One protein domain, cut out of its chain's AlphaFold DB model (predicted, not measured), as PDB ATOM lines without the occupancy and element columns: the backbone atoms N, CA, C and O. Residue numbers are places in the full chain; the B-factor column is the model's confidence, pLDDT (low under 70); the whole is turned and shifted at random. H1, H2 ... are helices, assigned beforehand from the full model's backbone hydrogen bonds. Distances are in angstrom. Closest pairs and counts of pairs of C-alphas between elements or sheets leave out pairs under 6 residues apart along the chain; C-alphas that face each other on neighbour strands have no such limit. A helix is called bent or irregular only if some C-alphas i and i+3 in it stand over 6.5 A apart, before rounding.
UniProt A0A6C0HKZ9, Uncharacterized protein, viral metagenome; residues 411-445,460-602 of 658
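AT A GLANCE: This is residues 411 to 445 and 460 to 602 of the 658 residues of an uncharacterized protein of viral metagenome (UniProt A0A6C0HKZ9). Long H8 crosses H1 near the core of a helical body, and the hairpin of H4 and H5 packs on H1 with H4 and on the start of H8 with H5. H6 packs on H1 and H8 with its later residues, H9 folds back along the far part of H8, and residues 436 to 445 and 577 to 583 stick out. The printed part has 178 residues with nine named helices, H1 to H9 in order along the chain, which hold 131 of them, and no named strand; its class is all helix. The whole is compact, with a radius of gyration of the C-alphas of 18.0 A and spans of 57 by 38 by 34 A.

IN THESE COORDINATES: H8, residues 551 to 575, is 36.6 A long and irregular: C-alphas 552 and 555 are 7.8 A apart. H1, residues 412 to 428, begins at C-alpha 412 (-17.287, 16.482, 27.585) and is 25.4 A long. H4, residues 471 to 488, measures 25.9 A; H5, 494 to 511, 24.6 A; H6, 523 to 541, 25.6 A. H2 is residues 432 to 441, H3 465 to 469 and H7 544 to 549. H9, 586 to 598, ends at C-alpha 598 (0.359, 28.651, 7.438).

HOW THE PARTS SIT: H8, the hub, touches H1 about perpendicular at 78 degrees, the C-alphas of Ile 417 and Ile 563 closest at 6.5 A. H4 touches H1 at a shallow tilt of 31 degrees, opposite ways, Val 419 and Tyr 474 closest with C-alphas 5.9 A apart. Every O i to N i+4 pair is within hydrogen-bond range in H3, H4, H5, H6, H7 and H9, against 9 of 13 in H1, 5 of 6 in H2 and 17 of 21 in H8.

THE WHOLE: Residues 446 to 459 are cut out, with 22.0 A between C-alphas 445 and 460. The link from H5 to H6 is long. Confidence is low at residues 428 to 445, 460 to 467, 514 to 521 and 572 to 602.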
ATOM      1  N   SER A 411     -15.390  12.596  30.055       92.56
ATOM      2  CA  SER A 411     -15.977  13.938  30.155       92.56
ATOM      3  C   SER A 411     -16.321  14.533  28.780       92.56
ATOM      4  O   SER A 411     -15.883  14.050  27.735       92.56
ATOM      5  N   VAL A 412     -17.052  15.656  28.783       91.56
ATOM      6  CA  VAL A 412     -17.287  16.482  27.585       91.56
ATOM      7  C   VAL A 412     -15.978  16.893  26.907       91.56
ATOM      8  O   VAL A 412     -15.894  16.793  25.688       91.56
ATOM      9  N   LYS A 413     -14.958  17.343  27.655       88.75
ATOM     10  CA  LYS A 413     -13.715  17.854  27.051       88.75
ATOM     11  C   LYS A 413     -12.928  16.742  26.374       88.75
ATOM     12  O   LYS A 413     -12.492  16.916  25.243       88.75
ATOM     13  N   SER A 414     -12.782  15.597  27.035       91.00
ATOM     14  CA  SER A 414     -12.064  14.466  26.448       91.00
ATOM     15  C   SER A 414     -12.829  13.876  25.257       91.00
ATOM     16  O   SER A 414     -12.226  13.652  24.211       91.00
ATOM     17  N   LEU A 415     -14.167  13.796  25.328       91.56
ATOM     18  CA  LEU A 415     -14.999  13.451  24.167       91.56
ATOM     19  C   LEU A 415     -14.814  14.417  22.991       91.56
ATOM     20  O   LEU A 415     -14.882  13.981  21.844       91.56
ATOM     21  N   MET A 416     -14.622  15.718  23.241       91.75
ATOM     22  CA  MET A 416     -14.381  16.686  22.164       91.75
ATOM     23  C   MET A 416     -13.088  16.372  21.417       91.75
ATOM     24  O   MET A 416     -13.099  16.398  20.191       91.75
ATOM     25  N   ILE A 417     -12.007  16.032  22.123       90.94
ATOM     26  CA  ILE A 417     -10.714  15.713  21.502       90.94
ATOM     27  C   ILE A 417     -10.829  14.460  20.622       90.94
ATOM     28  O   ILE A 417     -10.412  14.494  19.464       90.94
ATOM     29  N   ASP A 418     -11.479  13.399  21.110       88.44
ATOM     30  CA  ASP A 418     -11.709  12.178  20.321       88.44
ATOM     31  C   ASP A 418     -12.587  12.433  19.084       88.44
ATOM     32  O   ASP A 418     -12.354  11.886  18.004       88.44
ATOM     33  N   VAL A 419     -13.602  13.292  19.208       91.50
ATOM     34  CA  VAL A 419     -14.460  13.667  18.077       91.50
ATOM     35  C   VAL A 419     -13.698  14.513  17.055       91.50
ATOM     36  O   VAL A 419     -13.874  14.309  15.854       91.50
ATOM     37  N   VAL A 420     -12.839  15.433  17.501       91.19
ATOM     38  CA  VAL A 420     -12.000  16.237  16.601       91.19
ATOM     39  C   VAL A 420     -10.958  15.373  15.897       91.19
ATOM     40  O   VAL A 420     -10.744  15.577  14.705       91.19
ATOM     41  N   LEU A 421     -10.386  14.358  16.560       86.81
ATOM     42  CA  LEU A 421      -9.539  13.370  15.887       86.81
ATOM     43  C   LEU A 421     -10.267  12.766  14.682       86.81
ATOM     44  O   LEU A 421      -9.739  12.805  13.571       86.81
ATOM     45  N   MET A 422     -11.495  12.288  14.883       85.25
ATOM     46  CA  MET A 422     -12.294  11.701  13.805       85.25
ATOM     47  C   MET A 422     -12.633  12.703  12.693       85.25
ATOM     48  O   MET A 422     -12.613  12.341  11.519       85.25
ATOM     49  N   LEU A 423     -12.934  13.960  13.040       87.00
ATOM     50  CA  LEU A 423     -13.195  15.017  12.056       87.00
ATOM     51  C   LEU A 423     -11.947  15.381  11.246       87.00
ATOM     52  O   LEU A 423     -12.058  15.583  10.039       87.00
ATOM     53  N   SER A 424     -10.774  15.407  11.883       82.31
ATOM     54  CA  SER A 424      -9.505  15.767  11.242       82.31
ATOM     55  C   SER A 424      -9.051  14.764  10.182       82.31
ATOM     56  O   SER A 424      -8.238  15.102   9.332       82.31
ATOM     57  N   TYR A 425      -9.605  13.546  10.149       75.19
ATOM     58  CA  TYR A 425      -9.372  12.645   9.019       75.19
ATOM     59  C   TYR A 425      -9.925  13.195   7.698       75.19
ATOM     60  O   TYR A 425      -9.430  12.817   6.644       75.19
ATOM     61  N   ALA A 426     -10.895  14.115   7.722       74.69
ATOM     62  CA  ALA A 426     -11.339  14.794   6.508       74.69
ATOM     63  C   ALA A 426     -10.281  15.754   5.938       74.69
ATOM     64  O   ALA A 426     -10.308  16.017   4.739       74.69
ATOM     65  N   GLU A 427      -9.327  16.230   6.746       73.12
ATOM     66  CA  GLU A 427      -8.172  16.990   6.242       73.12
ATOM     67  C   GLU A 427      -7.309  16.114   5.333       73.12
ATOM     68  O   GLU A 427      -6.758  16.595   4.348       73.12
ATOM     69  N   LEU A 428      -7.262  14.803   5.593       65.94
ATOM     70  CA  LEU A 428      -6.480  13.875   4.785       65.94
ATOM     71  C   LEU A 428      -7.031  13.735   3.354       65.94
ATOM     72  O   LEU A 428      -6.261  13.482   2.430       65.94
ATOM     73  N   LEU A 429      -8.332  13.997   3.139       64.69
ATOM     74  CA  LEU A 429      -8.950  14.033   1.801       64.69
ATOM     75  C   LEU A 429      -8.333  15.121   0.908       64.69
ATOM     76  O   LEU A 429      -8.536  15.127  -0.306       64.69
ATOM     77  N   GLN A 430      -7.617  16.085   1.493       59.19
ATOM     78  CA  GLN A 430      -6.874  17.088   0.742       59.19
ATOM     79  C   GLN A 430      -5.678  16.485   0.003       59.19
ATOM     80  O   GLN A 430      -5.392  16.929  -1.109       59.19
ATOM     81  N   PHE A 431      -5.014  15.493   0.600       53.12
ATOM     82  CA  PHE A 431      -3.780  14.916   0.071       53.12
ATOM     83  C   PHE A 431      -4.045  13.812  -0.958       53.12
ATOM     84  O   PHE A 431      -3.267  13.675  -1.891       53.12
ATOM     85  N   GLU A 432      -5.192  13.125  -0.895       53.00
ATOM     86  CA  GLU A 432      -5.562  12.084  -1.875       53.00
ATOM     87  C   GLU A 432      -5.634  12.597  -3.332       53.00
ATOM     88  O   GLU A 432      -5.405  11.844  -4.276       53.00
ATOM     89  N   ASN A 433      -5.924  13.889  -3.548       46.44
ATOM     90  CA  ASN A 433      -5.928  14.483  -4.893       46.44
ATOM     91  C   ASN A 433      -4.525  14.811  -5.427       46.44
ATOM     92  O   ASN A 433      -4.379  14.959  -6.640       46.44
ATOM     93  N   LEU A 434      -3.507  14.952  -4.569       40.91
ATOM     94  CA  LEU A 434      -2.135  15.220  -5.020       40.91
ATOM     95  C   LEU A 434      -1.543  13.991  -5.719       40.91
ATOM     96  O   LEU A 434      -0.888  14.140  -6.749       40.91
ATOM     97  N   ASP A 435      -1.868  12.793  -5.236       37.84
ATOM     98  CA  ASP A 435      -1.416  11.536  -5.838       37.84
ATOM     99  C   ASP A 435      -2.147  11.236  -7.159       37.84
ATOM    100  O   ASP A 435      -1.523  10.836  -8.141       37.84
ATOM    101  N   LEU A 436      -3.449  11.543  -7.250       38.62
ATOM    102  CA  LEU A 436      -4.218  11.440  -8.502       38.62
ATOM    103  C   LEU A 436      -3.800  12.475  -9.564       38.62
ATOM    104  O   LEU A 436      -3.895  12.200 -10.760       38.62
ATOM    105  N   LEU A 437      -3.353  13.669  -9.152       33.31
ATOM    106  CA  LEU A 437      -2.841  14.701 -10.062       33.31
ATOM    107  C   LEU A 437      -1.429  14.386 -10.570       33.31
ATOM    108  O   LEU A 437      -1.143  14.704 -11.722       33.31
ATOM    109  N   ARG A 438      -0.575  13.727  -9.770       37.31
ATOM    110  CA  ARG A 438       0.694  13.152 -10.257       37.31
ATOM    111  C   ARG A 438       0.431  12.100 -11.334       37.31
ATOM    112  O   ARG A 438       0.989  12.196 -12.418       37.31
ATOM    113  N   TYR A 439      -0.538  11.215 -11.097       34.62
ATOM    114  CA  TYR A 439      -0.919  10.158 -12.041       34.62
ATOM    115  C   TYR A 439      -1.441  10.669 -13.397       34.62
ATOM    116  O   TYR A 439      -1.322   9.981 -14.400       34.62
ATOM    117  N   LYS A 440      -2.030  11.873 -13.445       32.03
ATOM    118  CA  LYS A 440      -2.526  12.488 -14.694       32.03
ATOM    119  C   LYS A 440      -1.513  13.380 -15.407       32.03
ATOM    120  O   LYS A 440      -1.747  13.753 -16.550       32.03
ATOM    121  N   LYS A 441      -0.436  13.789 -14.736       35.47
ATOM    122  CA  LYS A 441       0.601  14.621 -15.360       35.47
ATOM    123  C   LYS A 441       1.568  13.774 -16.194       35.47
ATOM    124  O   LYS A 441       2.089  14.270 -17.186       35.47
ATOM    125  N   ASP A 442       1.702  12.497 -15.845       41.72
ATOM    126  CA  ASP A 442       2.503  11.501 -16.559       41.72
ATOM    127  C   ASP A 442       1.657  10.700 -17.563       41.72
ATOM    128  O   ASP A 442       1.729   9.477 -17.613       41.72
ATOM    129  N   ASP A 443       0.867  11.388 -18.396       38.44
ATOM    130  CA  ASP A 443       0.020  10.823 -19.468       38.44
ATOM    131  C   ASP A 443       0.839  10.195 -20.632       38.44
ATOM    132  O   ASP A 443       0.478  10.252 -21.808       38.44
ATOM    133  N   LYS A 444       1.966   9.552 -20.317       37.59
ATOM    134  CA  LYS A 444       2.478   8.414 -21.073       37.59
ATOM    135  C   LYS A 444       1.996   7.164 -20.356       37.59
ATOM    136  O   LYS A 444       2.486   6.830 -19.285       37.59
ATOM    137  N   LEU A 445       1.047   6.472 -20.981       34.28
ATOM    138  CA  LEU A 445       0.662   5.107 -20.641       34.28
ATOM    139  C   LEU A 445       1.934   4.262 -20.418       34.28
ATOM    140  O   LEU A 445       2.591   3.846 -21.372       34.28
ATOM    141  N   ILE A 460       0.360   5.520   0.787       40.22
ATOM    142  CA  ILE A 460       0.107   6.894   1.232       40.22
ATOM    143  C   ILE A 460      -1.360   7.004   1.686       40.22
ATOM    144  O   ILE A 460      -2.283   7.104   0.894       40.22
ATOM    145  N   ILE A 461      -1.565   6.877   3.003       43.50
ATOM    146  CA  ILE A 461      -2.776   7.238   3.772       43.50
ATOM    147  C   ILE A 461      -4.115   6.881   3.086       43.50
ATOM    148  O   ILE A 461      -4.853   7.750   2.628       43.50
ATOM    149  N   LYS A 462      -4.503   5.599   3.100       44.00
ATOM    150  CA  LYS A 462      -5.876   5.211   2.728       44.00
ATOM    151  C   LYS A 462      -6.859   5.624   3.823       44.00
ATOM    152  O   LYS A 462      -6.890   5.022   4.900       44.00
ATOM    153  N   ILE A 463      -7.689   6.633   3.558       54.66
ATOM    154  CA  ILE A 463      -8.799   6.975   4.449       54.66
ATOM    155  C   ILE A 463      -9.911   5.965   4.210       54.66
ATOM    156  O   ILE A 463     -10.580   5.989   3.178       54.66
ATOM    157  N   ASN A 464     -10.141   5.101   5.200       59.56
ATOM    158  CA  ASN A 464     -11.202   4.109   5.126       59.56
ATOM    159  C   ASN A 464     -12.543   4.793   4.810       59.56
ATOM    160  O   ASN A 464     -13.015   5.654   5.560       59.56
ATOM    161  N   LEU A 465     -13.173   4.373   3.714       64.50
ATOM    162  CA  LEU A 465     -14.458   4.882   3.246       64.50
ATOM    163  C   LEU A 465     -15.532   4.904   4.356       64.50
ATOM    164  O   LEU A 465     -16.335   5.834   4.441       64.50
ATOM    165  N   SER A 466     -15.505   3.933   5.273       65.50
ATOM    166  CA  SER A 466     -16.417   3.890   6.422       65.50
ATOM    167  C   SER A 466     -16.236   5.061   7.402       65.50
ATOM    168  O   SER A 466     -17.216   5.500   8.007       65.50
ATOM    169  N   SER A 467     -15.023   5.602   7.544       66.56
ATOM    170  CA  SER A 467     -14.739   6.787   8.366       66.56
ATOM    171  C   SER A 467     -15.333   8.044   7.735       66.56
ATOM    172  O   SER A 467     -15.944   8.858   8.429       66.56
ATOM    173  N   ILE A 468     -15.249   8.151   6.407       70.25
ATOM    174  CA  ILE A 468     -15.790   9.260   5.610       70.25
ATOM    175  C   ILE A 468     -17.318   9.306   5.732       70.25
ATOM    176  O   ILE A 468     -17.887  10.345   6.062       70.25
ATOM    177  N   PHE A 469     -17.995   8.163   5.588       73.69
ATOM    178  CA  PHE A 469     -19.450   8.076   5.772       73.69
ATOM    179  C   PHE A 469     -19.911   8.327   7.213       73.69
ATOM    180  O   PHE A 469     -21.075   8.651   7.441       73.69
ATOM    181  N   LYS A 470     -19.017   8.240   8.204       81.69
ATOM    182  CA  LYS A 470     -19.317   8.604   9.597       81.69
ATOM    183  C   LYS A 470     -19.036  10.080   9.910       81.69
ATOM    184  O   LYS A 470     -19.428  10.522  10.990       81.69
ATOM    185  N   TYR A 471     -18.458  10.864   8.991       86.50
ATOM    186  CA  TYR A 471     -18.114  12.278   9.211       86.50
ATOM    187  C   TYR A 471     -19.292  13.097   9.754       86.50
ATOM    188  O   TYR A 471     -19.165  13.779  10.771       86.50
ATOM    189  N   TYR A 472     -20.476  12.975   9.143       87.56
ATOM    190  CA  TYR A 472     -21.666  13.711   9.582       87.56
ATOM    191  C   TYR A 472     -22.066  13.372  11.031       87.56
ATOM    192  O   TYR A 472     -22.520  14.250  11.764       87.56
ATOM    193  N   LYS A 473     -21.875  12.113  11.471       88.56
ATOM    194  CA  LYS A 473     -22.164  11.687  12.851       88.56
ATOM    195  C   LYS A 473     -21.230  12.392  13.830       88.56
ATOM    196  O   LYS A 473     -21.695  12.890  14.855       88.56
ATOM    197  N   TYR A 474     -19.940  12.470  13.502       90.62
ATOM    198  CA  TYR A 474     -18.947  13.155  14.329       90.62
ATOM    199  C   TYR A 474     -19.154  14.669  14.341       90.62
ATOM    200  O   TYR A 474     -19.078  15.272  15.406       90.62
ATOM    201  N   LEU A 475     -19.528  15.275  13.210       93.19
ATOM    202  CA  LEU A 475     -19.828  16.707  13.142       93.19
ATOM    203  C   LEU A 475     -21.028  17.068  14.024       93.19
ATOM    204  O   LEU A 475     -20.956  18.000  14.820       93.19
ATOM    205  N   ILE A 476     -22.117  16.298  13.948       93.00
ATOM    206  CA  ILE A 476     -23.285  16.502  14.817       93.00
ATOM    207  C   ILE A 476     -22.898  16.317  16.286       93.00
ATOM    208  O   ILE A 476     -23.293  17.125  17.127       93.00
ATOM    209  N   LYS A 477     -22.109  15.282  16.606       93.44
ATOM    210  CA  LYS A 477     -21.624  15.047  17.971       93.44
ATOM    211  C   LYS A 477     -20.795  16.232  18.473       93.44
ATOM    212  O   LYS A 477     -21.030  16.688  19.587       93.44
ATOM    213  N   TYR A 478     -19.910  16.783  17.642       95.31
ATOM    214  CA  TYR A 478     -19.098  17.960  17.954       95.31
ATOM    215  C   TYR A 478     -19.955  19.196  18.254       95.31
ATOM    216  O   TYR A 478     -19.806  19.808  19.310       95.31
ATOM    217  N   ILE A 479     -20.918  19.508  17.380       95.31
ATOM    218  CA  ILE A 479     -21.853  20.629  17.566       95.31
ATOM    219  C   ILE A 479     -22.629  20.471  18.881       95.31
ATOM    220  O   ILE A 479     -22.762  21.413  19.661       95.31
ATOM    221  N   ARG A 480     -23.124  19.262  19.171       95.38
ATOM    222  CA  ARG A 480     -23.860  19.002  20.413       95.38
ATOM    223  C   ARG A 480     -22.969  19.091  21.656       95.38
ATOM    224  O   ARG A 480     -23.428  19.625  22.661       95.38
ATOM    225  N   LEU A 481     -21.716  18.623  21.603       95.38
ATOM    226  CA  LEU A 481     -20.752  18.784  22.704       95.38
ATOM    227  C   LEU A 481     -20.511  20.262  23.025       95.38
ATOM    228  O   LEU A 481     -20.446  20.619  24.198       95.38
ATOM    229  N   HIS A 482     -20.463  21.125  22.011       95.31
ATOM    230  CA  HIS A 482     -20.365  22.575  22.193       95.31
ATOM    231  C   HIS A 482     -21.580  23.172  22.906       95.31
ATOM    232  O   HIS A 482     -21.421  23.924  23.865       95.31
ATOM    233  N   ILE A 483     -22.795  22.766  22.532       95.69
ATOM    234  CA  ILE A 483     -24.018  23.181  23.243       95.69
ATOM    235  C   ILE A 483     -23.955  22.760  24.719       95.69
ATOM    236  O   ILE A 483     -24.273  23.554  25.605       95.69
ATOM    237  N   ILE A 484     -23.510  21.530  24.995       95.06
ATOM    238  CA  ILE A 484     -23.338  21.017  26.362       95.06
ATOM    239  C   ILE A 484     -22.286  21.840  27.123       95.06
ATOM    240  O   ILE A 484     -22.533  22.253  28.256       95.06
ATOM    241  N   LYS A 485     -21.129  22.112  26.503       93.81
ATOM    242  CA  LYS A 485     -20.044  22.927  27.071       93.81
ATOM    243  C   LYS A 485     -20.542  24.325  27.442       93.81
ATOM    244  O   LYS A 485     -20.355  24.751  28.580       93.81
ATOM    245  N   LYS A 486     -21.234  25.017  26.531       94.06
ATOM    246  CA  LYS A 486     -21.813  26.342  26.804       94.06
ATOM    247  C   LYS A 486     -22.880  26.312  27.894       94.06
ATOM    248  O   LYS A 486     -22.944  27.241  28.693       94.06
ATOM    249  N   PHE A 487     -23.705  25.263  27.950       94.81
ATOM    250  CA  PHE A 487     -24.708  25.119  29.006       94.81
ATOM    251  C   PHE A 487     -24.049  25.083  30.389       94.81
ATOM    252  O   PHE A 487     -24.433  25.853  31.267       94.81
ATOM    253  N   TYR A 488     -23.033  24.232  30.575       92.69
ATOM    254  CA  TYR A 488     -22.325  24.137  31.856       92.69
ATOM    255  C   TYR A 488     -21.538  25.406  32.201       92.69
ATOM    256  O   TYR A 488     -21.395  25.717  33.378       92.69
ATOM    257  N   ASN A 489     -21.090  26.162  31.198       93.00
ATOM    258  CA  ASN A 489     -20.424  27.450  31.396       93.00
ATOM    259  C   ASN A 489     -21.400  28.630  31.555       93.00
ATOM    260  O   ASN A 489     -20.951  29.766  31.666       93.00
ATOM    261  N   SER A 490     -22.717  28.389  31.527       94.38
ATOM    262  CA  SER A 490     -23.748  29.439  31.564       94.38
ATOM    263  C   SER A 490     -23.621  30.493  30.449       94.38
ATOM    264  O   SER A 490     -24.061  31.626  30.612       94.38
ATOM    265  N   THR A 491     -23.062  30.122  29.292       94.25
ATOM    266  CA  THR A 491     -22.891  31.003  28.118       94.25
ATOM    267  C   THR A 491     -23.768  30.608  26.929       94.25
ATOM    268  O   THR A 491     -23.613  31.141  25.828       94.25
ATOM    269  N   LEU A 492     -24.677  29.645  27.105       94.69
ATOM    270  CA  LEU A 492     -25.572  29.192  26.043       94.69
ATOM    271  C   LEU A 492     -26.673  30.230  25.782       94.69
ATOM    272  O   LEU A 492     -27.513  30.461  26.648       94.69
ATOM    273  N   ASN A 493     -26.698  30.799  24.576       94.31
ATOM    274  CA  ASN A 493     -27.738  31.728  24.127       94.31
ATOM    275  C   ASN A 493     -28.603  31.121  23.006       94.31
ATOM    276  O   ASN A 493     -28.309  30.046  22.469       94.31
ATOM    277  N   LYS A 494     -29.716  31.792  22.696       93.69
ATOM    278  CA  LYS A 494     -30.723  31.296  21.752       93.69
ATOM    279  C   LYS A 494     -30.200  31.323  20.317       93.69
ATOM    280  O   LYS A 494     -30.417  30.364  19.582       93.69
ATOM    281  N   GLU A 495     -29.484  32.378  19.949       94.69
ATOM    282  CA  GLU A 495     -28.912  32.594  18.619       94.69
ATOM    283  C   GLU A 495     -27.964  31.447  18.250       94.69
ATOM    284  O   GLU A 495     -28.094  30.832  17.192       94.69
ATOM    285  N   PHE A 496     -27.088  31.065  19.182       94.81
ATOM    286  CA  PHE A 496     -26.172  29.942  19.026       94.81
ATOM    287  C   PHE A 496     -26.908  28.612  18.830       94.81
ATOM    288  O   PHE A 496     -26.544  27.815  17.962       94.81
ATOM    289  N   VAL A 497     -27.958  28.354  19.619       93.81
ATOM    290  CA  VAL A 497     -28.762  27.126  19.499       93.81
ATOM    291  C   VAL A 497     -29.461  27.059  18.141       93.81
ATOM    292  O   VAL A 497     -29.464  25.994  17.518       93.81
ATOM    293  N   GLU A 498     -30.028  28.165  17.659       94.19
ATOM    294  CA  GLU A 498     -30.681  28.213  16.348       94.19
ATOM    295  C   GLU A 498     -29.677  28.050  15.197       94.19
ATOM    296  O   GLU A 498     -29.919  27.258  14.280       94.19
ATOM    297  N   ALA A 499     -28.501  28.681  15.282       94.69
ATOM    298  CA  ALA A 499     -27.418  28.476  14.321       94.69
ATOM    299  C   ALA A 499     -26.961  27.005  14.292       94.69
ATOM    300  O   ALA A 499     -26.828  26.405  13.220       94.69
ATOM    301  N   CYS A 500     -26.822  26.374  15.461       94.50
ATOM    302  CA  CYS A 500     -26.505  24.954  15.584       94.50
ATOM    303  C   CYS A 500     -27.593  24.053  14.975       94.50
ATOM    304  O   CYS A 500     -27.274  23.110  14.252       94.50
ATOM    305  N   LYS A 501     -28.882  24.333  15.217       93.00
ATOM    306  CA  LYS A 501     -30.000  23.595  14.596       93.00
ATOM    307  C   LYS A 501     -29.966  23.703  13.075       93.00
ATOM    308  O   LYS A 501     -30.140  22.692  12.392       93.00
ATOM    309  N   LYS A 502     -29.711  24.903  12.545       93.25
ATOM    310  CA  LYS A 502     -29.578  25.153  11.103       93.25
ATOM    311  C   LYS A 502     -28.422  24.341  10.510       93.25
ATOM    312  O   LYS A 502     -28.624  23.648   9.513       93.25
ATOM    313  N   LEU A 503     -27.257  24.333  11.164       93.12
ATOM    314  CA  LEU A 503     -26.096  23.552  10.729       93.12
ATOM    315  C   LEU A 503     -26.335  22.034  10.809       93.12
ATOM    316  O   LEU A 503     -25.966  21.295   9.895       93.12
ATOM    317  N   ILE A 504     -26.994  21.550  11.866       92.56
ATOM    318  CA  ILE A 504     -27.377  20.136  12.000       92.56
ATOM    319  C   ILE A 504     -28.347  19.738  10.882       92.56
ATOM    320  O   ILE A 504     -28.172  18.687  10.265       92.56
ATOM    321  N   ARG A 505     -29.342  20.579  10.574       91.25
ATOM    322  CA  ARG A 505     -30.276  20.339   9.465       91.25
ATOM    323  C   ARG A 505     -29.534  20.253   8.134       91.25
ATOM    324  O   ARG A 505     -29.735  19.278   7.419       91.25
ATOM    325  N   TYR A 506     -28.640  21.203   7.853       90.38
ATOM    326  CA  TYR A 506     -27.782  21.173   6.665       90.38
ATOM    327  C   TYR A 506     -26.949  19.883   6.588       90.38
ATOM    328  O   TYR A 506     -26.889  19.219   5.555       90.38
ATOM    329  N   THR A 507     -26.363  19.468   7.713       89.69
ATOM    330  CA  THR A 507     -25.581  18.228   7.809       89.69
ATOM    331  C   THR A 507     -26.426  17.005   7.437       89.69
ATOM    332  O   THR A 507     -25.970  16.149   6.682       89.69
ATOM    333  N   PHE A 508     -27.677  16.934   7.900       87.38
ATOM    334  CA  PHE A 508     -28.590  15.845   7.550       87.38
ATOM    335  C   PHE A 508     -29.066  15.869   6.097       87.38
ATOM    336  O   PHE A 508     -29.288  14.800   5.536       87.38
ATOM    337  N   THR A 509     -29.250  17.044   5.496       85.75
ATOM    338  CA  THR A 509     -29.763  17.156   4.122       85.75
ATOM    339  C   THR A 509     -28.677  17.008   3.066       85.75
ATOM    340  O   THR A 509     -28.959  16.520   1.977       85.75
ATOM    341  N   THR A 510     -27.451  17.429   3.375       83.56
ATOM    342  CA  THR A 510     -26.384  17.583   2.376       83.56
ATOM    343  C   THR A 510     -25.220  16.630   2.618       83.56
ATOM    344  O   THR A 510     -24.698  16.044   1.674       83.56
ATOM    345  N   LEU A 511     -24.815  16.442   3.879       84.38
ATOM    346  CA  LEU A 511     -23.626  15.650   4.215       84.38
ATOM    347  C   LEU A 511     -23.952  14.197   4.566       84.38
ATOM    348  O   LEU A 511     -23.072  13.343   4.517       84.38
ATOM    349  N   LYS A 512     -25.198  13.880   4.921       83.38
ATOM    350  CA  LYS A 512     -25.631  12.500   5.151       83.38
ATOM    351  C   LYS A 512     -26.055  11.867   3.825       83.38
ATOM    352  O   LYS A 512     -27.186  12.051   3.383       83.38
ATOM    353  N   LYS A 513     -25.177  11.072   3.212       72.25
ATOM    354  CA  LYS A 513     -25.598  10.140   2.155       72.25
ATOM    355  C   LYS A 513     -26.188   8.874   2.780       72.25
ATOM    356  O   LYS A 513     -25.773   8.459   3.860       72.25
ATOM    357  N   LYS A 514     -27.190   8.283   2.119       63.53
ATOM    358  CA  LYS A 514     -27.640   6.920   2.435       63.53
ATOM    359  C   LYS A 514     -26.529   5.972   1.987       63.53
ATOM    360  O   LYS A 514     -26.018   6.135   0.884       63.53
ATOM    361  N   ASP A 515     -26.132   5.087   2.888       58.34
ATOM    362  CA  ASP A 515     -24.905   4.302   2.813       58.34
ATOM    363  C   ASP A 515     -24.753   3.554   1.474       58.34
ATOM    364  O   ASP A 515     -25.534   2.657   1.161       58.34
ATOM    365  N   ASP A 516     -23.739   3.925   0.693       58.81
ATOM    366  CA  ASP A 516     -23.356   3.269  -0.559       58.81
ATOM    367  C   ASP A 516     -21.900   2.812  -0.426       58.81
ATOM    368  O   ASP A 516     -20.962   3.504  -0.815       58.81
ATOM    369  N   PHE A 517     -21.703   1.664   0.227       61.44
ATOM    370  CA  PHE A 517     -20.384   1.098   0.539       61.44
ATOM    371  C   PHE A 517     -19.749   0.364  -0.661       61.44
ATOM    372  O   PHE A 517     -19.183  -0.714  -0.500       61.44
ATOM    373  N   ARG A 518     -19.871   0.922  -1.872       66.06
ATOM    374  CA  ARG A 518     -19.128   0.460  -3.060       66.06
ATOM    375  C   ARG A 518     -17.635   0.800  -2.954       66.06
ATOM    376  O   ARG A 518     -17.221   1.484  -2.021       66.06
ATOM    377  N   GLU A 519     -16.838   0.339  -3.916       68.25
ATOM    378  CA  GLU A 519     -15.392   0.600  -4.001       68.25
ATOM    379  C   GLU A 519     -15.045   2.101  -3.954       68.25
ATOM    380  O   GLU A 519     -15.844   2.962  -4.331       68.25
ATOM    381  N   GLU A 520     -13.841   2.441  -3.485       62.94
ATOM    382  CA  GLU A 520     -13.413   3.837  -3.285       62.94
ATOM    383  C   GLU A 520     -13.424   4.666  -4.576       62.94
ATOM    384  O   GLU A 520     -13.748   5.854  -4.545       62.94
ATOM    385  N   THR A 521     -13.152   4.017  -5.708       65.75
ATOM    386  CA  THR A 521     -13.146   4.585  -7.064       65.75
ATOM    387  C   THR A 521     -14.545   4.811  -7.631       65.75
ATOM    388  O   THR A 521     -14.698   5.417  -8.692       65.75
ATOM    389  N   HIS A 522     -15.592   4.354  -6.940       72.12
ATOM    390  CA  HIS A 522     -16.949   4.496  -7.432       72.12
ATOM    391  C   HIS A 522     -17.329   5.990  -7.555       72.12
ATOM    392  O   HIS A 522     -17.174   6.739  -6.582       72.12
ATOM    393  N   PRO A 523     -17.908   6.455  -8.682       72.38
ATOM    394  CA  PRO A 523     -18.192   7.878  -8.914       72.38
ATOM    395  C   PRO A 523     -18.988   8.563  -7.791       72.38
ATOM    396  O   PRO A 523     -18.715   9.708  -7.426       72.38
ATOM    397  N   ASN A 524     -19.935   7.850  -7.171       75.88
ATOM    398  CA  ASN A 524     -20.711   8.370  -6.037       75.88
ATOM    399  C   ASN A 524     -19.865   8.657  -4.788       75.88
ATOM    400  O   ASN A 524     -20.183   9.601  -4.051       75.88
ATOM    401  N   ASN A 525     -18.830   7.846  -4.557       75.81
ATOM    402  CA  ASN A 525     -17.907   7.967  -3.435       75.81
ATOM    403  C   ASN A 525     -16.942   9.124  -3.680       75.81
ATOM    404  O   ASN A 525     -16.791   9.970  -2.801       75.81
ATOM    405  N   ILE A 526     -16.413   9.251  -4.900       73.88
ATOM    406  CA  ILE A 526     -15.598  10.400  -5.326       73.88
ATOM    407  C   ILE A 526     -16.384  11.711  -5.164       73.88
ATOM    408  O   ILE A 526     -15.924  12.647  -4.507       73.88
ATOM    409  N   ALA A 527     -17.614  11.767  -5.686       78.81
ATOM    410  CA  ALA A 527     -18.473  12.942  -5.557       78.81
ATOM    411  C   ALA A 527     -18.778  13.280  -4.087       78.81
ATOM    412  O   ALA A 527     -18.833  14.447  -3.708       78.81
ATOM    413  N   TYR A 528     -18.962  12.266  -3.236       80.31
ATOM    414  CA  TYR A 528     -19.182  12.477  -1.807       80.31
ATOM    415  C   TYR A 528     -17.942  13.019  -1.090       80.31
ATOM    416  O   TYR A 528     -18.057  13.979  -0.330       80.31
ATOM    417  N   ARG A 529     -16.759  12.453  -1.370       78.94
ATOM    418  CA  ARG A 529     -15.473  12.935  -0.847       78.94
ATOM    419  C   ARG A 529     -15.255  14.404  -1.201       78.94
ATOM    420  O   ARG A 529     -14.892  15.182  -0.324       78.94
ATOM    421  N   LYS A 530     -15.568  14.806  -2.441       79.81
ATOM    422  CA  LYS A 530     -15.504  16.211  -2.877       79.81
ATOM    423  C   LYS A 530     -16.409  17.121  -2.038       79.81
ATOM    424  O   LYS A 530     -15.918  18.112  -1.507       79.81
ATOM    425  N   ILE A 531     -17.680  16.753  -1.849       85.38
ATOM    426  CA  ILE A 531     -18.634  17.520  -1.020       85.38
ATOM    427  C   ILE A 531     -18.118  17.672   0.417       85.38
ATOM    428  O   ILE A 531     -18.136  18.769   0.975       85.38
ATOM    429  N   LEU A 532     -17.653  16.577   1.023       85.81
ATOM    430  CA  LEU A 532     -17.137  16.600   2.392       85.81
ATOM    431  C   LEU A 532     -15.881  17.458   2.518       85.81
ATOM    432  O   LEU A 532     -15.780  18.239   3.460       85.81
ATOM    433  N   ARG A 533     -14.957  17.343   1.560       82.00
ATOM    434  CA  ARG A 533     -13.737  18.148   1.498       82.00
ATOM    435  C   ARG A 533     -14.065  19.635   1.391       82.00
ATOM    436  O   ARG A 533     -13.565  20.418   2.188       82.00
ATOM    437  N   GLU A 534     -14.912  20.023   0.440       85.62
ATOM    438  CA  GLU A 534     -15.315  21.424   0.243       85.62
ATOM    439  C   GLU A 534     -15.987  21.997   1.492       85.62
ATOM    440  O   GLU A 534     -15.631  23.086   1.945       85.62
ATOM    441  N   PHE A 535     -16.900  21.234   2.103       89.94
ATOM    442  CA  PHE A 535     -17.521  21.628   3.360       89.94
ATOM    443  C   PHE A 535     -16.488  21.788   4.482       89.94
ATOM    444  O   PHE A 535     -16.489  22.808   5.167       89.94
ATOM    445  N   HIS A 536     -15.615  20.798   4.686       88.69
ATOM    446  CA  HIS A 536     -14.637  20.804   5.774       88.69
ATOM    447  C   HIS A 536     -13.654  21.972   5.640       88.69
ATOM    448  O   HIS A 536     -13.439  22.704   6.605       88.69
ATOM    449  N   ILE A 537     -13.133  22.206   4.431       84.00
ATOM    450  CA  ILE A 537     -12.244  23.334   4.133       84.00
ATOM    451  C   ILE A 537     -12.966  24.658   4.389       84.00
ATOM    452  O   ILE A 537     -12.461  25.495   5.137       84.00
ATOM    453  N   GLY A 538     -14.162  24.835   3.822       84.56
ATOM    454  CA  GLY A 538     -14.919  26.078   3.969       84.56
ATOM    455  C   GLY A 538     -15.355  26.355   5.409       84.56
ATOM    456  O   GLY A 538     -15.420  27.513   5.822       84.56
ATOM    457  N   PHE A 539     -15.663  25.312   6.184       89.62
ATOM    458  CA  PHE A 539     -16.142  25.447   7.557       89.62
ATOM    459  C   PHE A 539     -14.999  25.597   8.565       89.62
ATOM    460  O   PHE A 539     -14.990  26.565   9.322       89.62
ATOM    461  N   PHE A 540     -14.038  24.670   8.582       86.69
ATOM    462  CA  PHE A 540     -12.996  24.607   9.611       86.69
ATOM    463  C   PHE A 540     -11.683  25.276   9.209       86.69
ATOM    464  O   PHE A 540     -11.028  25.857  10.070       86.69
ATOM    465  N   ILE A 541     -11.285  25.223   7.936       82.12
ATOM    466  CA  ILE A 541      -9.954  25.687   7.515       82.12
ATOM    467  C   ILE A 541      -9.988  27.176   7.163       82.12
ATOM    468  O   ILE A 541      -9.439  27.998   7.907       82.12
ATOM    469  N   THR A 542     -10.685  27.544   6.084       79.44
ATOM    470  CA  THR A 542     -10.785  28.946   5.644       79.44
ATOM    471  C   THR A 542     -11.754  29.739   6.516       79.44
ATOM    472  O   THR A 542     -11.537  30.922   6.775       79.44
ATOM    473  N   GLY A 543     -12.794  29.073   7.028       79.12
ATOM    474  CA  GLY A 543     -13.839  29.677   7.851       79.12
ATOM    475  C   GLY A 543     -14.830  30.530   7.058       79.12
ATOM    476  O   GLY A 543     -15.667  31.194   7.663       79.12
ATOM    477  N   ASP A 544     -14.773  30.529   5.725       81.50
ATOM    478  CA  ASP A 544     -15.643  31.360   4.883       81.50
ATOM    479  C   ASP A 544     -17.107  30.940   4.986       81.50
ATOM    480  O   ASP A 544     -17.995  31.787   5.102       81.50
ATOM    481  N   LEU A 545     -17.365  29.628   5.023       81.56
ATOM    482  CA  LEU A 545     -18.716  29.096   5.187       81.56
ATOM    483  C   LEU A 545     -19.295  29.500   6.546       81.56
ATOM    484  O   LEU A 545     -20.479  29.822   6.642       81.56
ATOM    485  N   MET A 546     -18.462  29.500   7.585       83.94
ATOM    486  CA  MET A 546     -18.867  29.909   8.925       83.94
ATOM    487  C   MET A 546     -19.089  31.428   8.989       83.94
ATOM    488  O   MET A 546     -20.181  31.842   9.358       83.94
ATOM    489  N   ARG A 547     -18.148  32.263   8.524       82.38
ATOM    490  CA  ARG A 547     -18.287  33.733   8.554       82.38
ATOM    491  C   ARG A 547     -19.509  34.231   7.786       82.38
ATOM    492  O   ARG A 547     -20.173  35.157   8.239       82.38
ATOM    493  N   LYS A 548     -19.812  33.618   6.638       84.81
ATOM    494  CA  LYS A 548     -20.919  34.037   5.771       84.81
ATOM    495  C   LYS A 548     -22.284  33.537   6.250       84.81
ATOM    496  O   LYS A 548     -23.263  34.268   6.150       84.81
ATOM    497  N   ASN A 549     -22.366  32.293   6.733       84.94
ATOM    498  CA  ASN A 549     -23.655  31.626   6.955       84.94
ATOM    499  C   ASN A 549     -23.972  31.309   8.427       84.94
ATOM    500  O   ASN A 549     -25.135  31.004   8.720       84.94
ATOM    501  N   TYR A 550     -22.963  31.327   9.305       88.75
ATOM    502  CA  TYR A 550     -23.032  30.901  10.709       88.75
ATOM    503  C   TYR A 550     -22.057  31.681  11.626       88.75
ATOM    504  O   TYR A 550     -21.258  31.050  12.329       88.75
ATOM    505  N   PRO A 551     -22.056  33.027  11.627       89.44
ATOM    506  CA  PRO A 551     -21.088  33.815  12.399       89.44
ATOM    507  C   PRO A 551     -21.134  33.518  13.908       89.44
ATOM    508  O   PRO A 551     -20.108  33.572  14.586       89.44
ATOM    509  N   GLU A 552     -22.291  33.108  14.432       91.31
ATOM    510  CA  GLU A 552     -22.487  32.721  15.832       91.31
ATOM    511  C   GLU A 552     -21.692  31.465  16.222       91.31
ATOM    512  O   GLU A 552     -21.494  31.199  17.407       91.31
ATOM    513  N   LEU A 553     -21.228  30.686  15.239       91.81
ATOM    514  CA  LEU A 553     -20.516  29.424  15.436       91.81
ATOM    515  C   LEU A 553     -18.990  29.560  15.318       91.81
ATOM    516  O   LEU A 553     -18.303  28.542  15.260       91.81
ATOM    517  N   ILE A 554     -18.436  30.779  15.310       88.38
ATOM    518  CA  ILE A 554     -16.980  31.028  15.228       88.38
ATOM    519  C   ILE A 554     -16.171  30.214  16.248       88.38
ATOM    520  O   ILE A 554     -15.100  29.692  15.938       88.38
ATOM    521  N   GLU A 555     -16.703  30.037  17.455       87.62
ATOM    522  CA  GLU A 555     -16.033  29.280  18.511       87.62
ATOM    523  C   GLU A 555     -15.875  27.786  18.188       87.62
ATOM    524  O   GLU A 555     -14.897  27.184  18.625       87.62
ATOM    525  N   LEU A 556     -16.762  27.187  17.377       92.12
ATOM    526  CA  LEU A 556     -16.609  25.793  16.936       92.12
ATOM    527  C   LEU A 556     -15.340  25.636  16.102       92.12
ATOM    528  O   LEU A 556     -14.659  24.616  16.213       92.12
ATOM    529  N   VAL A 557     -15.041  26.628  15.263       89.81
ATOM    530  CA  VAL A 557     -13.862  26.637  14.393       89.81
ATOM    531  C   VAL A 557     -12.602  26.903  15.206       89.81
ATOM    532  O   VAL A 557     -11.607  26.205  15.024       89.81
ATOM    533  N   ASN A 558     -12.649  27.862  16.135       86.56
ATOM    534  CA  ASN A 558     -11.507  28.178  16.993       86.56
ATOM    535  C   ASN A 558     -11.101  26.982  17.865       86.56
ATOM    536  O   ASN A 558      -9.933  26.599  17.856       86.56
ATOM    537  N   ASP A 559     -12.066  26.344  18.536       88.44
ATOM    538  CA  ASP A 559     -11.811  25.151  19.353       88.44
ATOM    539  C   ASP A 559     -11.280  23.987  18.502       88.44
ATOM    540  O   ASP A 559     -10.369  23.277  18.924       88.44
ATOM    541  N   TYR A 560     -11.816  23.802  17.289       91.00
ATOM    542  CA  TYR A 560     -11.349  22.766  16.367       91.00
ATOM    543  C   TYR A 560      -9.876  22.982  16.015       91.00
ATOM    544  O   TYR A 560      -9.062  22.078  16.205       91.00
ATOM    545  N   LYS A 561      -9.526  24.192  15.557       82.81
ATOM    546  CA  LYS A 561      -8.154  24.550  15.177       82.81
ATOM    547  C   LYS A 561      -7.191  24.367  16.342       82.81
ATOM    548  O   LYS A 561      -6.110  23.815  16.156       82.81
ATOM    549  N   GLU A 562      -7.587  24.791  17.541       83.12
ATOM    550  CA  GLU A 562      -6.760  24.611  18.731       83.12
ATOM    551  C   GLU A 562      -6.498  23.127  19.011       83.12
ATOM    552  O   GLU A 562      -5.342  22.748  19.176       83.12
ATOM    553  N   ILE A 563      -7.534  22.283  19.020       86.69
ATOM    554  CA  ILE A 563      -7.396  20.846  19.295       86.69
ATOM    555  C   ILE A 563      -6.549  20.145  18.219       86.69
ATOM    556  O   ILE A 563      -5.681  19.337  18.556       86.69
ATOM    557  N   VAL A 564      -6.759  20.461  16.934       82.25
ATOM    558  CA  VAL A 564      -6.014  19.851  15.816       82.25
ATOM    559  C   VAL A 564      -4.514  20.109  15.914       82.25
ATOM    560  O   VAL A 564      -3.734  19.197  15.646       82.25
ATOM    561  N   ILE A 565      -4.091  21.292  16.377       79.06
ATOM    562  CA  ILE A 565      -2.667  21.583  16.611       79.06
ATOM    563  C   ILE A 565      -2.052  20.545  17.561       79.06
ATOM    564  O   ILE A 565      -1.012  19.966  17.247       79.06
ATOM    565  N   TYR A 566      -2.703  20.250  18.692       81.88
ATOM    566  CA  TYR A 566      -2.189  19.270  19.664       81.88
ATOM    567  C   TYR A 566      -2.226  17.844  19.131       81.88
ATOM    568  O   TYR A 566      -1.283  17.086  19.358       81.88
ATOM    569  N   LEU A 567      -3.278  17.484  18.397       80.94
ATOM    570  CA  LEU A 567      -3.364  16.178  17.749       80.94
ATOM    571  C   LEU A 567      -2.234  15.981  16.735       80.94
ATOM    572  O   LEU A 567      -1.641  14.907  16.694       80.94
ATOM    573  N   ASN A 568      -1.901  17.009  15.953       74.00
ATOM    574  CA  ASN A 568      -0.818  16.949  14.974       74.00
ATOM    575  C   ASN A 568       0.557  16.868  15.645       74.00
ATOM    576  O   ASN A 568       1.366  16.040  15.231       74.00
ATOM    577  N   ILE A 569       0.790  17.617  16.731       73.38
ATOM    578  CA  ILE A 569       1.995  17.450  17.565       73.38
ATOM    579  C   ILE A 569       2.105  15.997  18.049       73.38
ATOM    580  O   ILE A 569       3.146  15.367  17.882       73.38
ATOM    581  N   CYS A 570       1.025  15.425  18.590       77.25
ATOM    582  CA  CYS A 570       1.036  14.044  19.076       77.25
ATOM    583  C   CYS A 570       1.284  13.032  17.951       77.25
ATOM    584  O   CYS A 570       2.098  12.129  18.115       77.25
ATOM    585  N   ARG A 571       0.641  13.190  16.788       74.88
ATOM    586  CA  ARG A 571       0.878  12.338  15.609       74.88
ATOM    587  C   ARG A 571       2.348  12.340  15.193       74.88
ATOM    588  O   ARG A 571       2.883  11.277  14.903       74.88
ATOM    589  N   VAL A 572       2.990  13.509  15.179       67.62
ATOM    590  CA  VAL A 572       4.424  13.643  14.882       67.62
ATOM    591  C   VAL A 572       5.266  12.912  15.924       67.62
ATOM    592  O   VAL A 572       6.110  12.098  15.553       67.62
ATOM    593  N   LEU A 573       4.989  13.130  17.213       68.62
ATOM    594  CA  LEU A 573       5.695  12.457  18.307       68.62
ATOM    595  C   LEU A 573       5.603  10.931  18.202       68.62
ATOM    596  O   LEU A 573       6.590  10.250  18.452       68.62
ATOM    597  N   PHE A 574       4.448  10.389  17.806       67.31
ATOM    598  CA  PHE A 574       4.270   8.949  17.614       67.31
ATOM    599  C   PHE A 574       4.881   8.415  16.309       67.31
ATOM    600  O   PHE A 574       5.319   7.267  16.281       67.31
ATOM    601  N   LYS A 575       4.941   9.219  15.238       61.84
ATOM    602  CA  LYS A 575       5.602   8.835  13.979       61.84
ATOM    603  C   LYS A 575       7.119   8.751  14.127       61.84
ATOM    604  O   LYS A 575       7.697   7.784  13.647       61.84
ATOM    605  N   GLY A 576       7.738   9.699  14.835       49.03
ATOM    606  CA  GLY A 576       9.194   9.768  15.015       49.03
ATOM    607  C   GLY A 576       9.826   8.560  15.719       49.03
ATOM    608  O   GLY A 576      11.043   8.447  15.727       49.03
ATOM    609  N   VAL A 577       9.029   7.644  16.286       43.06
ATOM    610  CA  VAL A 577       9.539   6.444  16.976       43.06
ATOM    611  C   VAL A 577       9.365   5.147  16.177       43.06
ATOM    612  O   VAL A 577       9.814   4.094  16.609       43.06
ATOM    613  N   ASN A 578       8.747   5.198  14.995       36.72
ATOM    614  CA  ASN A 578       8.525   4.008  14.161       36.72
ATOM    615  C   ASN A 578       9.546   3.868  13.016       36.72
ATOM    616  O   ASN A 578       9.390   3.026  12.135       36.72
ATOM    617  N   VAL A 579      10.570   4.724  12.993       36.25
ATOM    618  CA  VAL A 579      11.435   4.923  11.833       36.25
ATOM    619  C   VAL A 579      12.883   4.591  12.209       36.25
ATOM    620  O   VAL A 579      13.667   5.459  12.567       36.25
ATOM    621  N   ASN A 580      13.238   3.308  12.095       33.69
ATOM    622  CA  ASN A 580      14.631   2.871  11.914       33.69
ATOM    623  C   ASN A 580      15.121   3.099  10.466       33.69
ATOM    624  O   ASN A 580      16.223   2.678  10.120       33.69
ATOM    625  N   SER A 581      14.337   3.747   9.593       34.59
ATOM    626  CA  SER A 581      14.858   4.249   8.322       34.59
ATOM    627  C   SER A 581      15.526   5.604   8.541       34.59
ATOM    628  O   SER A 581      14.942   6.538   9.082       34.59
ATOM    629  N   LYS A 582      16.785   5.712   8.124       39.16
ATOM    630  CA  LYS A 582      17.455   7.002   7.983       39.16
ATOM    631  C   LYS A 582      16.533   7.958   7.202       39.16
ATOM    632  O   LYS A 582      16.009   7.563   6.167       39.16
ATOM    633  N   ILE A 583      16.445   9.198   7.690       34.69
ATOM    634  CA  ILE A 583      15.849  10.391   7.061       34.69
ATOM    635  C   ILE A 583      14.344  10.594   7.325       34.69
ATOM    636  O   ILE A 583      13.484  10.019   6.675       34.69
ATOM    637  N   GLU A 584      14.055  11.460   8.298       35.31
ATOM    638  CA  GLU A 584      13.296  12.717   8.147       35.31
ATOM    639  C   GLU A 584      13.438  13.442   9.495       35.31
ATOM    640  O   GLU A 584      13.006  12.946  10.538       35.31
ATOM    641  N   THR A 585      14.168  14.555   9.518       39.09
ATOM    642  CA  THR A 585      14.517  15.245  10.764       39.09
ATOM    643  C   THR A 585      13.268  15.799  11.452       39.09
ATOM    644  O   THR A 585      12.218  16.035  10.850       39.09
ATOM    645  N   GLN A 586      13.390  16.050  12.757       35.19
ATOM    646  CA  GLN A 586      12.389  16.732  13.584       35.19
ATOM    647  C   GLN A 586      11.876  18.044  12.938       35.19
ATOM    648  O   GLN A 586      10.735  18.449  13.169       35.19
ATOM    649  N   GLU A 587      12.686  18.659  12.072       31.30
ATOM    650  CA  GLU A 587      12.373  19.835  11.260       31.30
ATOM    651  C   GLU A 587      11.362  19.561  10.137       31.30
ATOM    652  O   GLU A 587      10.439  20.356   9.986       31.30
ATOM    653  N   SER A 588      11.416  18.428   9.427       34.06
ATOM    654  CA  SER A 588      10.435  18.068   8.381       34.06
ATOM    655  C   SER A 588       9.035  17.834   8.966       34.06
ATOM    656  O   SER A 588       8.016  18.265   8.420       34.06
ATOM    657  N   ALA A 589       8.965  17.228  10.153       35.72
ATOM    658  CA  ALA A 589       7.702  17.025  10.854       35.72
ATOM    659  C   ALA A 589       7.143  18.333  11.456       35.72
ATOM    660  O   ALA A 589       5.929  18.558  11.456       35.72
ATOM    661  N   MET A 590       8.023  19.233  11.914       34.47
ATOM    662  CA  MET A 590       7.659  20.596  12.315       34.47
ATOM    663  C   MET A 590       7.282  21.485  11.125       34.47
ATOM    664  O   MET A 590       6.421  22.351  11.286       34.47
ATOM    665  N   ALA A 591       7.847  21.249   9.940       33.69
ATOM    666  CA  ALA A 591       7.460  21.894   8.693       33.69
ATOM    667  C   ALA A 591       6.050  21.460   8.273       33.69
ATOM    668  O   ALA A 591       5.247  22.312   7.918       33.69
ATOM    669  N   LEU A 592       5.669  20.186   8.439       36.25
ATOM    670  CA  LEU A 592       4.286  19.733   8.212       36.25
ATOM    671  C   LEU A 592       3.279  20.417   9.160       36.25
ATOM    672  O   LEU A 592       2.200  20.850   8.741       36.25
ATOM    673  N   VAL A 593       3.642  20.563  10.441       36.78
ATOM    674  CA  VAL A 593       2.846  21.305  11.438       36.78
ATOM    675  C   VAL A 593       2.786  22.798  11.087       36.78
ATOM    676  O   VAL A 593       1.714  23.400  11.167       36.78
ATOM    677  N   ALA A 594       3.892  23.392  10.632       31.95
ATOM    678  CA  ALA A 594       3.955  24.784  10.198       31.95
ATOM    679  C   ALA A 594       3.129  25.039   8.928       31.95
ATOM    680  O   ALA A 594       2.371  26.004   8.900       31.95
ATOM    681  N   VAL A 595       3.174  24.146   7.935       35.81
ATOM    682  CA  VAL A 595       2.365  24.200   6.706       35.81
ATOM    683  C   VAL A 595       0.873  24.125   7.043       35.81
ATOM    684  O   VAL A 595       0.093  24.940   6.552       35.81
ATOM    685  N   SER A 596       0.468  23.247   7.972       35.16
ATOM    686  CA  SER A 596      -0.925  23.189   8.452       35.16
ATOM    687  C   SER A 596      -1.374  24.466   9.187       35.16
ATOM    688  O   SER A 596      -2.548  24.831   9.148       35.16
ATOM    689  N   ALA A 597      -0.436  25.195   9.803       33.97
ATOM    690  CA  ALA A 597      -0.678  26.470  10.481       33.97
ATOM    691  C   ALA A 597      -0.532  27.706   9.562       33.97
ATOM    692  O   ALA A 597      -0.861  28.822   9.975       33.97
ATOM    693  N   GLN A 598      -0.022  27.551   8.335       36.31
ATOM    694  CA  GLN A 598       0.359  28.651   7.438       36.31
ATOM    695  C   GLN A 598      -0.658  28.999   6.346       36.31
ATOM    696  O   GLN A 598      -0.489  30.035   5.711       36.31
ATOM    697  N   ILE A 599      -1.735  28.232   6.156       33.84
ATOM    698  CA  ILE A 599      -2.714  28.525   5.095       33.84
ATOM    699  C   ILE A 599      -3.566  29.755   5.464       33.84
ATOM    700  O   ILE A 599      -4.633  29.651   6.070       33.84
ATOM    701  N   THR A 600      -3.094  30.939   5.073       31.66
ATOM    702  CA  THR A 600      -3.905  32.153   4.893       31.66
ATOM    703  C   THR A 600      -4.289  32.294   3.411       31.66
ATOM    704  O   THR A 600      -3.420  32.120   2.559       31.66
ATOM    705  N   PRO A 601      -5.550  32.627   3.057       32.25
ATOM    706  CA  PRO A 601      -6.050  32.525   1.674       32.25
ATOM    707  C   PRO A 601      -5.411  33.460   0.632       32.25
ATOM    708  O   PRO A 601      -5.702  33.318  -0.550       32.25
ATOM    709  N   ALA A 602      -4.566  34.414   1.027       32.44
ATOM    710  CA  ALA A 602      -4.072  35.450   0.116       32.44
ATOM    711  C   ALA A 602      -2.937  35.003  -0.831       32.44
ATOM    712  O   ALA A 602      -2.561  35.774  -1.702       32.44
TER     713      ALA A 602